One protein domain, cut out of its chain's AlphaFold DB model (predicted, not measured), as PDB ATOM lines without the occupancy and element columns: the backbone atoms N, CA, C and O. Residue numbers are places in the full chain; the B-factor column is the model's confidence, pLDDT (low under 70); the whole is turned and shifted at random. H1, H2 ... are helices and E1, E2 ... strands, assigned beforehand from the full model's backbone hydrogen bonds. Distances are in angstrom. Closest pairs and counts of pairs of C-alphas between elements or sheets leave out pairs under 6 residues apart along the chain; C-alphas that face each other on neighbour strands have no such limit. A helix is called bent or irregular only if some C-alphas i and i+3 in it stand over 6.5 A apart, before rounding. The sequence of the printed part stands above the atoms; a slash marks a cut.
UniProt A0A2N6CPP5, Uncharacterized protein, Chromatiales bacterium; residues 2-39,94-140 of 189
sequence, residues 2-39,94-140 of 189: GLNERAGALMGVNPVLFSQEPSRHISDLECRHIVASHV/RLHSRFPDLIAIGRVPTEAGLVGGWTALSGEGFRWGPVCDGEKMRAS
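AT A GLANCE: This is residues 2 to 39 and 94 to 140 of the 189 residues of an uncharacterized protein of Chromatiales bacterium (UniProt A0A2N6CPP5). A two-stranded antiparallel hairpin, E1 and E2, has helix H2 packed beside it, mainly near E2, and the longest helix, H1, crosses H2 on its side away from the hairpin. The short helices H3 and H4 sit near the end of the hairpin where E1 begins and E2 ends, while a long loop, residues 110 to 125, joins the strands at the other end. The printed part has 85 residues, with four named helices and two named strands in the order H1, H2, H3, E1, E2, H4; the class is mixed, helices and strands. The whole is compact, with a radius of gyration of the C-alphas of 13.1 A, and spans 39 by 29 by 22 A.

IN THESE COORDINATES: Strand E1, residues 103 to 109, is 17.1 A long from C-alpha 103 at (279.850, 305.687, 340.304) to C-alpha 109. Strand E2, residues 126 to 132, is 17.4 A long. H2, residues 28 to 38, measures 17.1 A and is irregular: C-alphas 35 and 38 are 7.3 A apart. H1, residues 3 to 17, begins with C-alpha 3 at (260.293, 302.015, 350.968) and measures 20.8 A; it is only just irregular, with C-alphas 12 and 15 6.8 A apart. H3 is residues 95 to 98, 5.2 A long. H4, residues 134 to 139, is 8.6 A long and ends with C-alpha 139 at (283.067, 293.184, 337.352).

HOW THE PARTS SIT: E1 and E2 form a hairpin, antiparallel at 145 degrees between their directions. N 106 and O 129 are 2.9 A apart and N 131 and O 104 2.8 A, both within hydrogen-bond range. The closest C-alphas of H2 and E2 are those of Cys 31 and Cys 132, 5.7 A apart. H1 and H2 touch, about perpendicular at 76 degrees, closest at the C-alphas of Ala 9 and Glu 30, 5.3 A. H2 also touches H3, closest at the C-alphas of Val 35 and Leu 95, 6.1 A. H1 touches H4 with residues 16 to 17 alone, at a steep tilt of 59 degrees, the same way; the C-alphas of Leu 17 and Arg 138 come closest, 4.7 A. H2 and H4 are apart. In H4 every O i to N i+4 pair is within hydrogen-bond range, in H1 9 of 11 and in H2 6 of 7; H3 is too short for such a pair.

THE WHOLE: The two C-alphas farthest apart, those of Gln 20 and Glu 124, are 40.1 A apart. Residues 40 to 93 are not printed, and C-alphas 39 and 94 across this cut are 8.6 A apart. The link from E1 to E2 is long, with 16 residues. The mean pLDDT of the printed part is 89.1; residues 2 to 3 and 112 to 117 of this model are under 70.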
ATOM      1  N   GLY A   2     258.714 306.059 348.569       66.12
ATOM      2  CA  GLY A   2     258.363 305.040 349.567       66.12
ATOM      3  C   GLY A   2     259.434 303.952 349.692       66.12
ATOM      4  O   GLY A   2     260.277 303.803 348.809       66.12
ATOM      5  N   LEU A   3     259.398 303.170 350.777       69.38
ATOM      6  CA  LEU A   3     260.293 302.015 350.968       69.38
ATOM      7  C   LEU A   3     260.118 300.963 349.854       69.38
ATOM      8  O   LEU A   3     261.110 300.415 349.382       69.38
ATOM      9  N   ASN A   4     258.887 300.769 349.368       71.81
ATOM     10  CA  ASN A   4     258.559 299.790 348.321       71.81
ATOM     11  C   ASN A   4     259.167 300.136 346.955       71.81
ATOM     12  O   ASN A   4     259.661 299.258 346.260       71.81
ATOM     13  N   GLU A   5     259.175 301.417 346.581       79.69
ATOM     14  CA  GLU A   5     259.790 301.896 345.334       79.69
ATOM     15  C   GLU A   5     261.309 301.670 345.352       79.69
ATOM     16  O   GLU A   5     261.884 301.140 344.403       79.69
ATOM     17  N   ARG A   6     261.944 301.985 346.489       83.75
ATOM     18  CA  ARG A   6     263.370 301.720 346.713       83.75
ATOM     19  C   ARG A   6     263.690 300.231 346.647       83.75
ATOM     20  O   ARG A   6     264.662 299.862 345.995       83.75
ATOM     21  N   ALA A   7     262.904 299.394 347.322       84.62
ATOM     22  CA  ALA A   7     263.092 297.949 347.299       84.62
ATOM     23  C   ALA A   7     262.932 297.394 345.877       84.62
ATOM     24  O   ALA A   7     263.802 296.662 345.420       84.62
ATOM     25  N   GLY A   8     261.893 297.816 345.149       87.50
ATOM     26  CA  GLY A   8     261.645 297.392 343.772       87.50
ATOM     27  C   GLY A   8     262.803 297.713 342.825       87.50
ATOM     28  O   GLY A   8     263.246 296.835 342.089       87.50
ATOM     29  N   ALA A   9     263.352 298.930 342.887       89.81
ATOM     30  CA  ALA A   9     264.493 299.313 342.055       89.81
ATOM     31  C   ALA A   9     265.761 298.498 342.373       89.81
ATOM     32  O   ALA A   9     266.451 298.041 341.464       89.81
ATOM     33  N   LEU A  10     266.061 298.282 343.659       93.88
ATOM     34  CA  LEU A  10     267.226 297.496 344.081       93.88
ATOM     35  C   LEU A  10     267.063 296.011 343.726       93.88
ATOM     36  O   LEU A  10     267.990 295.388 343.222       93.88
ATOM     37  N   MET A  11     265.872 295.444 343.923       93.56
ATOM     38  CA  MET A  11     265.577 294.066 343.529       93.56
ATOM     39  C   MET A  11     265.654 293.879 342.011       93.56
ATOM     40  O   MET A  11     266.178 292.864 341.565       93.56
ATOM     41  N   GLY A  12     265.189 294.856 341.227       94.00
ATOM     42  CA  GLY A  12     265.222 294.805 339.764       94.00
ATOM     43  C   GLY A  12     266.629 294.887 339.163       94.00
ATOM     44  O   GLY A  12     266.884 294.286 338.121       94.00
ATOM     45  N   VAL A  13     267.562 295.583 339.822       96.38
ATOM     46  CA  VAL A  13     268.944 295.713 339.328       96.38
ATOM     47  C   VAL A  13     269.852 294.552 339.753       96.38
ATOM     48  O   VAL A  13     270.850 294.270 339.090       96.38
ATOM     49  N   ASN A  14     269.505 293.839 340.830       96.88
ATOM     50  CA  ASN A  14     270.323 292.748 341.368       96.88
ATOM     51  C   ASN A  14     270.641 291.648 340.332       96.88
ATOM     52  O   ASN A  14     271.822 291.324 340.193       96.88
ATOM     53  N   PRO A  15     269.687 291.102 339.551       97.31
ATOM     54  CA  PRO A  15     270.004 290.072 338.559       97.31
ATOM     55  C   PRO A  15     271.059 290.509 337.532       97.31
ATOM     56  O   PRO A  15     271.900 289.708 337.121       97.31
ATOM     57  N   VAL A  16     271.075 291.795 337.168       96.81
ATOM     58  CA  VAL A  16     272.063 292.376 336.246       96.81
ATOM     59  C   VAL A  16     273.437 292.483 336.904       96.81
ATOM     60  O   VAL A  16     274.435 292.076 336.305       96.81
ATOM     61  N   LEU A  17     273.507 292.995 338.137       97.44
ATOM     62  CA  LEU A  17     274.771 293.158 338.864       97.44
ATOM     63  C   LEU A  17     275.412 291.813 339.235       97.44
ATOM     64  O   LEU A  17     276.632 291.691 339.201       97.44
ATOM     65  N   PHE A  18     274.603 290.793 339.532       97.44
ATOM     66  CA  PHE A  18     275.062 289.470 339.976       97.44
ATOM     67  C   PHE A  18     275.112 288.417 338.870       97.44
ATOM     68  O   PHE A  18     275.198 287.223 339.142       97.44
ATOM     69  N   SER A  19     275.102 288.839 337.609       95.75
ATOM     70  CA  SER A  19     275.260 287.941 336.463       95.75
ATOM     71  C   SER A  19     274.184 286.880 336.247       95.75
ATOM     72  O   SER A  19     274.420 285.909 335.534       95.75
ATOM     73  N   GLN A  20     272.991 287.101 336.788       96.94
ATOM     74  CA  GLN A  20     271.822 286.249 336.560       96.94
ATOM     75  C   GLN A  20     271.055 286.667 335.296       96.94
ATOM     76  O   GLN A  20     270.386 285.843 334.682       96.94
ATOM     77  N   GLU A  21     271.207 287.924 334.871       95.50
ATOM     78  CA  GLU A  21     270.691 288.457 333.610       95.50
ATOM     79  C   GLU A  21     271.820 289.005 332.718       95.50
ATOM     80  O   GLU A  21     272.925 289.294 333.208       95.50
ATOM     81  N   PRO A  22     271.578 289.158 331.399       94.56
ATOM     82  CA  PRO A  22     272.499 289.848 330.503       94.56
ATOM     83  C   PRO A  22     272.830 291.262 330.989       94.56
ATOM     84  O   PRO A  22     272.028 291.915 331.658       94.56
ATOM     85  N   SER A  23     274.017 291.748 330.617       93.69
ATOM     86  CA  SER A  23     274.376 293.147 330.856       93.69
ATOM     87  C   SER A  23     273.372 294.067 330.159       93.69
ATOM     88  O   SER A  23     273.013 293.848 328.999       93.69
ATOM     89  N   ARG A  24     272.928 295.101 330.870       94.62
ATOM     90  CA  ARG A  24     272.092 296.177 330.338       94.62
ATOM     91  C   ARG A  24     272.459 297.495 330.996       94.62
ATOM     92  O   ARG A  24     273.091 297.528 332.050       94.62
ATOM     93  N   HIS A  25     272.000 298.582 330.389       94.44
ATOM     94  CA  HIS A  25     272.102 299.898 330.998       94.44
ATOM     95  C   HIS A  25     271.377 299.927 332.357       94.44
ATOM     96  O   HIS A  25     270.234 299.466 332.476       94.44
ATOM     97  N   ILE A  26     272.061 300.458 333.373       95.44
ATOM     98  CA  ILE A  26     271.482 300.746 334.686       95.44
ATOM     99  C   ILE A  26     270.695 302.039 334.552       95.44
ATOM    100  O   ILE A  26     271.272 303.081 334.250       95.44
ATOM    101  N   SER A  27     269.385 301.974 334.763       92.38
ATOM    102  CA  SER A  27     268.531 303.154 334.659       92.38
ATOM    103  C   SER A  27     268.898 304.212 335.703       92.38
ATOM    104  O   SER A  27     269.399 303.904 336.788       92.38
ATOM    105  N   ASP A  28     268.554 305.467 335.423       88.94
ATOM    106  CA  ASP A  28     268.690 306.583 336.363       88.94
ATOM    107  C   ASP A  28     268.068 306.286 337.736       88.94
ATOM    108  O   ASP A  28     268.622 306.646 338.775       88.94
ATOM    109  N   LEU A  29     266.910 305.616 337.752       88.56
ATOM    110  CA  LEU A  29     266.228 305.239 338.986       88.56
ATOM    111  C   LEU A  29     267.050 304.222 339.786       88.56
ATOM    112  O   LEU A  29     267.318 304.450 340.966       88.56
ATOM    113  N   GLU A  30     267.495 303.141 339.148       94.31
ATOM    114  CA  GLU A  30     268.329 302.116 339.783       94.31
ATOM    115  C   GLU A  30     269.643 302.710 340.290       94.31
ATOM    116  O   GLU A  30     270.010 302.499 341.446       94.31
ATOM    117  N   CYS A  31     270.305 303.532 339.473       94.44
ATOM    118  CA  CYS A  31     271.551 304.187 339.843       94.44
ATOM    119  C   CYS A  31     271.375 305.078 341.082       94.44
ATOM    120  O   CYS A  31     272.152 304.990 342.036       94.44
ATOM    121  N   ARG A  32     270.297 305.873 341.145       91.06
ATOM    122  CA  ARG A  32     269.963 306.669 342.339       91.06
ATOM    123  C   ARG A  32     269.789 305.805 343.583       91.06
ATOM    124  O   ARG A  32     270.278 306.182 344.648       91.06
ATOM    125  N   HIS A  33     269.123 304.659 343.468       92.94
ATOM    126  CA  HIS A  33     268.907 303.768 344.606       92.94
ATOM    127  C   HIS A  33     270.172 303.024 345.041       92.94
ATOM    128  O   HIS A  33     270.391 302.899 346.247       92.94
ATOM    129  N   ILE A  34     271.032 302.614 344.105       95.56
ATOM    130  CA  ILE A  34     272.357 302.053 344.405       95.56
ATOM    131  C   ILE A  34     273.178 303.077 345.192       95.56
ATOM    132  O   ILE A  34     273.672 302.777 346.279       95.56
ATOM    133  N   VAL A  35     273.273 304.318 344.707       94.00
ATOM    134  CA  VAL A  35     274.054 305.372 345.374       94.00
ATOM    135  C   VAL A  35     273.484 305.738 346.739       94.00
ATOM    136  O   VAL A  35     274.242 305.936 347.691       94.00
ATOM    137  N   ALA A  36     272.159 305.784 346.867       91.75
ATOM    138  CA  ALA A  36     271.472 306.073 348.121       91.75
ATOM    139  C   ALA A  36     271.315 304.848 349.043       91.75
ATOM    140  O   ALA A  36     270.660 304.960 350.080       91.75
ATOM    141  N   SER A  37     271.896 303.690 348.707       93.25
ATOM    142  CA  SER A  37     271.719 302.445 349.472       93.25
ATOM    143  C   SER A  37     272.220 302.548 350.920       93.25
ATOM    144  O   SER A  37     271.635 301.931 351.804       93.25
ATOM    145  N   HIS A  38     273.188 303.427 351.177       92.19
ATOM    146  CA  HIS A  38     273.715 303.754 352.507       92.19
ATOM    147  C   HIS A  38     272.856 304.744 353.317       92.19
ATOM    148  O   HIS A  38     273.181 305.063 354.456       92.19
ATOM    149  N   VAL A  39     271.803 305.324 352.733       89.19
ATOM    150  CA  VAL A  39     270.992 306.341 353.413       89.19
ATOM    151  C   VAL A  39     269.900 305.651 354.221       89.19
ATOM    152  O   VAL A  39     268.941 305.111 353.654       89.19
ATOM    153  N   ARG A  94     279.374 304.504 351.620       93.75
ATOM    154  CA  ARG A  94     279.118 305.511 350.586       93.75
ATOM    155  C   ARG A  94     279.759 305.060 349.273       93.75
ATOM    156  O   ARG A  94     280.873 305.467 348.949       93.75
ATOM    157  N   LEU A  95     279.042 304.226 348.517       96.31
ATOM    158  CA  LEU A  95     279.568 303.546 347.324       96.31
ATOM    159  C   LEU A  95     280.193 304.515 346.305       96.31
ATOM    160  O   LEU A  95     281.254 304.230 345.769       96.31
ATOM    161  N   HIS A  96     279.602 305.695 346.101       94.19
ATOM    162  CA  HIS A  96     280.138 306.724 345.198       94.19
ATOM    163  C   HIS A  96     281.462 307.354 345.662       94.19
ATOM    164  O   HIS A  96     282.225 307.847 344.842       94.19
ATOM    165  N   SER A  97     281.746 307.361 346.967       94.44
ATOM    166  CA  SER A  97     283.027 307.846 347.499       94.44
ATOM    167  C   SER A  97     284.109 306.768 347.437       94.44
ATOM    168  O   SER A  97     285.274 307.084 347.232       94.44
ATOM    169  N   ARG A  98     283.728 305.500 347.631       95.62
ATOM    170  CA  ARG A  98     284.659 304.360 347.668       95.62
ATOM    171  C   ARG A  98     284.986 303.801 346.287       95.62
ATOM    172  O   ARG A  98     286.085 303.301 346.081       95.62
ATOM    173  N   PHE A  99     284.052 303.916 345.347       97.56
ATOM    174  CA  PHE A  99     284.173 303.410 343.984       97.56
ATOM    175  C   PHE A  99     283.895 304.509 342.944       97.56
ATOM    176  O   PHE A  99     282.961 304.376 342.147       97.56
ATOM    177  N   PRO A 100     284.680 305.605 342.930       96.75
ATOM    178  CA  PRO A 100     284.435 306.743 342.039       96.75
ATOM    179  C   PRO A 100     284.525 306.377 340.546       96.75
ATOM    180  O   PRO A 100     283.862 306.998 339.721       96.75
ATOM    181  N   ASP A 101     285.282 305.330 340.198       96.56
ATOM    182  CA  ASP A 101     285.400 304.831 338.819       96.56
ATOM    183  C   ASP A 101     284.177 304.023 338.349       96.56
ATOM    184  O   ASP A 101     284.027 303.768 337.151       96.56
ATOM    185  N   LEU A 102     283.327 303.593 339.290       97.94
ATOM    186  CA  LEU A 102     282.086 302.847 339.038       97.94
ATOM    187  C   LEU A 102     280.862 303.760 339.121       97.94
ATOM    188  O   LEU A 102     279.870 303.549 338.424       97.94
ATOM    189  N   ILE A 103     280.925 304.747 340.015       97.19
ATOM    190  CA  ILE A 103     279.850 305.687 340.304       97.19
ATOM    191  C   ILE A 103     280.428 307.095 340.331       97.19
ATOM    192  O   ILE A 103     281.092 307.486 341.292       97.19
ATOM    193  N   ALA A 104     280.070 307.893 339.334       94.44
ATOM    194  CA  ALA A 104     280.379 309.313 339.316       94.44
ATOM    195  C   ALA A 104     279.173 310.133 339.783       94.44
ATOM    196  O   ALA A 104     278.028 309.785 339.502       94.44
ATOM    197  N   ILE A 105     279.418 311.261 340.451       92.00
ATOM    198  CA  ILE A 105     278.404 312.306 340.628       92.00
ATOM    199  C   ILE A 105     278.647 313.360 339.552       92.00
ATOM    200  O   ILE A 105     279.683 314.023 339.548       92.00
ATOM    201  N   GLY A 106     277.702 313.493 338.627       89.06
ATOM    202  CA  GLY A 106     277.814 314.363 337.464       89.06
ATOM    203  C   GLY A 106     276.690 315.388 337.370       89.06
ATOM    204  O   GLY A 106     275.694 315.337 338.098       89.06
ATOM    205  N   ARG A 107     276.857 316.322 336.430       90.31
ATOM    206  CA  ARG A 107     275.767 317.175 335.950       90.31
ATOM    207  C   ARG A 107     274.949 316.365 334.953       90.31
ATOM    208  O   ARG A 107     275.483 315.949 333.930       90.31
ATOM    209  N   VAL A 108     273.675 316.158 335.252       87.31
ATOM    210  CA  VAL A 108     272.735 315.459 334.371       87.31
ATOM    211  C   VAL A 108     271.555 316.379 334.040       87.31
ATOM    212  O   VAL A 108     271.286 317.301 334.815       87.31
ATOM    213  N   PRO A 109     270.858 316.189 332.908       86.81
ATOM    214  CA  PRO A 109     269.736 317.042 332.532       86.81
ATOM    215  C   PRO A 109     268.631 317.075 333.595       86.81
ATOM    216  O   PRO A 109     268.346 316.081 334.271       86.81
ATOM    217  N   THR A 110     267.994 318.234 333.743       80.56
ATOM    218  CA  THR A 110     266.818 318.375 334.606       80.56
ATOM    219  C   THR A 110     265.611 317.718 333.942       80.56
ATOM    220  O   THR A 110     265.283 318.020 332.799       80.56
ATOM    221  N   GLU A 111     264.922 316.845 334.673       75.56
ATOM    222  CA  GLU A 111     263.664 316.230 334.244       75.56
ATOM    223  C   GLU A 111     262.488 316.924 334.934       75.56
ATOM    224  O   GLU A 111     262.523 317.177 336.142       75.56
ATOM    225  N   ALA A 112     261.435 317.233 334.173       69.75
ATOM    226  CA  ALA A 112     260.236 317.858 334.717       69.75
ATOM    227  C   ALA A 112     259.579 316.945 335.768       69.75
ATOM    228  O   ALA A 112     259.317 315.773 335.511       69.75
ATOM    229  N   GLY A 113     259.308 317.488 336.958       67.19
ATOM    230  CA  GLY A 113     258.653 316.763 338.054       67.19
ATOM    231  C   GLY A 113     259.577 315.906 338.931       67.19
ATOM    232  O   GLY A 113     259.111 315.358 339.928       67.19
ATOM    233  N   LEU A 114     260.878 315.814 338.630       67.00
ATOM    234  CA  LEU A 114     261.821 315.060 339.458       67.00
ATOM    235  C   LEU A 114     262.308 315.899 340.656       67.00
ATOM    236  O   LEU A 114     263.174 316.762 340.516       67.00
ATOM    237  N   VAL A 115     261.799 315.603 341.855       63.19
ATOM    238  CA  VAL A 115     262.295 316.174 343.122       63.19
ATOM    239  C   VAL A 115     263.091 315.104 343.871       63.19
ATOM    240  O   VAL A 115     262.528 314.135 344.376       63.19
ATOM    241  N   GLY A 116     264.417 315.256 343.934       65.94
ATOM    242  CA  GLY A 116     265.325 314.295 344.567       65.94
ATOM    243  C   GLY A 116     266.280 314.958 345.559       65.94
ATOM    244  O   GLY A 116     266.520 316.157 345.505       65.94
ATOM    245  N   GLY A 117     266.888 314.179 346.460       66.25
ATOM    246  CA  GLY A 117     267.789 314.728 347.493       66.25
ATOM    247  C   GLY A 117     268.997 315.505 346.946       66.25
ATOM    248  O   GLY A 117     269.529 316.369 347.629       66.25
ATOM    249  N   TRP A 118     269.389 315.242 345.698       73.19
ATOM    250  CA  TRP A 118     270.502 315.908 345.015       73.19
ATOM    251  C   TRP A 118     270.058 317.105 344.160       73.19
ATOM    252  O   TRP A 118     270.900 317.812 343.613       73.19
ATOM    253  N   THR A 119     268.748 317.359 344.034       76.00
ATOM    254  CA  THR A 119     268.229 318.390 343.124       76.00
ATOM    255  C   THR A 119     268.131 319.773 343.771       76.00
ATOM    256  O   THR A 119     268.110 320.763 343.047       76.00
ATOM    257  N   ALA A 120     268.134 319.874 345.106       78.12
ATOM    258  CA  ALA A 120     267.879 321.127 345.831       78.12
ATOM    259  C   ALA A 120     268.924 322.239 345.599       78.12
ATOM    260  O   ALA A 120     268.587 323.413 345.688       78.12
ATOM    261  N   LEU A 121     270.173 321.880 345.283       82.62
ATOM    262  CA  LEU A 121     271.270 322.820 344.990       82.62
ATOM    263  C   LEU A 121     271.749 322.694 343.533       82.62
ATOM    264  O   LEU A 121     272.947 322.686 343.242       82.62
ATOM    265  N   SER A 122     270.796 322.525 342.619       86.06
ATOM    266  CA  SER A 122     271.041 322.427 341.178       86.06
ATOM    267  C   SER A 122     271.052 323.802 340.507       86.06
ATOM    268  O   SER A 122     270.444 324.741 341.016       86.06
ATOM    269  N   GLY A 123     271.746 323.925 339.373       82.38
ATOM    270  CA  GLY A 123     271.770 325.152 338.574       82.38
ATOM    271  C   GLY A 123     270.789 325.115 337.401       82.38
ATOM    272  O   GLY A 123     270.077 324.138 337.182       82.38
ATOM    273  N   GLU A 124     270.759 326.189 336.618       85.19
ATOM    274  CA  GLU A 124     269.936 326.241 335.411       85.19
ATOM    275  C   GLU A 124     270.376 325.168 334.398       85.19
ATOM    276  O   GLU A 124     271.562 325.017 334.101       85.19
ATOM    277  N   GLY A 125     269.414 324.393 333.886       84.62
ATOM    278  CA  GLY A 125     269.644 323.382 332.848       84.62
ATOM    279  C   GLY A 125     270.302 322.073 333.304       84.62
ATOM    280  O   GLY A 125     270.449 321.168 332.483       84.62
ATOM    281  N   PHE A 126     270.672 321.924 334.580       87.94
ATOM    282  CA  PHE A 126     271.220 320.668 335.096       87.94
ATOM    283  C   PHE A 126     270.779 320.379 336.525       87.94
ATOM    284  O   PHE A 126     270.493 321.289 337.291       87.94
ATOM    285  N   ARG A 127     270.839 319.107 336.913       88.94
ATOM    286  CA  ARG A 127     270.791 318.631 338.299       88.94
ATOM    287  C   ARG A 127     272.037 317.817 338.627       88.94
ATOM    288  O   ARG A 127     272.668 317.255 337.731       88.94
ATOM    289  N   TRP A 128     272.383 317.716 339.906       88.56
ATOM    290  CA  TRP A 128     273.362 316.719 340.340       88.56
ATOM    291  C   TRP A 128     272.715 315.336 340.327       88.56
ATOM    292  O   TRP A 128     271.598 315.150 340.821       88.56
ATOM    293  N   GLY A 129     273.398 314.361 339.739       89.75
ATOM    294  CA  GLY A 129     272.900 312.998 339.647       89.75
ATOM    295  C   GLY A 129     274.030 311.978 339.595       89.75
ATOM    296  O   GLY A 129     275.114 312.293 339.097       89.75
ATOM    297  N   PRO A 130     273.801 310.768 340.121       92.62
ATOM    298  CA  PRO A 130     274.757 309.693 339.967       92.62
ATOM    299  C   PRO A 130     274.720 309.133 338.544       92.62
ATOM    300  O   PRO A 130     273.657 309.042 337.935       92.62
ATOM    301  N   VAL A 131     275.885 308.733 338.049       94.00
ATOM    302  CA  VAL A 131     276.081 308.026 336.783       94.00
ATOM    303  C   VAL A 131     276.781 306.712 337.102       94.00
ATOM    304  O   VAL A 131     277.850 306.717 337.714       94.00
ATOM    305  N   CYS A 132     276.159 305.599 336.722       96.31
ATOM    306  CA  CYS A 132     276.591 304.254 337.087       96.31
ATOM    307  C   CYS A 132     277.137 303.501 335.871       96.31
ATOM    308  O   CYS A 132     276.447 303.367 334.862       96.31
ATOM    309  N   ASP A 133     278.346 302.958 335.994       96.94
ATOM    310  CA  ASP A 133     278.936 302.048 335.013       96.94
ATOM    311  C   ASP A 133     278.587 300.598 335.380       96.94
ATOM    312  O   ASP A 133     279.268 299.953 336.180       96.94
ATOM    313  N   GLY A 134     277.479 300.098 334.825       96.25
ATOM    314  CA  GLY A 134     276.948 298.772 335.154       96.25
ATOM    315  C   GLY A 134     277.915 297.621 334.864       96.25
ATOM    316  O   GLY A 134     277.954 296.653 335.624       96.25
ATOM    317  N   GLU A 135     278.729 297.732 333.812       96.50
ATOM    318  CA  GLU A 135     279.692 296.689 333.448       96.50
ATOM    319  C   GLU A 135     280.833 296.622 334.457       96.50
ATOM    320  O   GLU A 135     281.155 295.543 334.963       96.50
ATOM    321  N   LYS A 136     281.404 297.775 334.825       97.50
ATOM    322  CA  LYS A 136     282.461 297.804 335.840       97.50
ATOM    323  C   LYS A 136     281.939 297.462 337.232       97.50
ATOM    324  O   LYS A 136     282.642 296.799 337.993       97.50
ATOM    325  N   MET A 137     280.717 297.878 337.573       98.06
ATOM    326  CA  MET A 137     280.051 297.482 338.820       98.06
ATOM    327  C   MET A 137     279.951 295.965 338.935       98.06
ATOM    328  O   MET A 137     280.377 295.387 339.932       98.06
ATOM    329  N   ARG A 138     279.439 295.322 337.882       97.25
ATOM    330  CA  ARG A 138     279.309 293.868 337.786       97.25
ATOM    331  C   ARG A 138     280.659 293.151 337.863       97.25
ATOM    332  O   ARG A 138     280.737 292.062 338.420       97.25
ATOM    333  N   ALA A 139     281.719 293.748 337.321       97.44
ATOM    334  CA  ALA A 139     283.067 293.184 337.352       97.44
ATOM    335  C   ALA A 139     283.813 293.398 338.688       97.44
ATOM    336  O   ALA A 139     284.865 292.796 338.904       97.44
ATOM    337  N   SER A 140     283.303 294.244 339.589       98.19
ATOM    338  CA  SER A 140     283.988 294.618 340.830       98.19
ATOM    339  C   SER A 140     283.427 293.871 342.040       98.19
ATOM    340  O   SER A 140     282.433 294.274 342.642       98.19
TER     341      SER A 140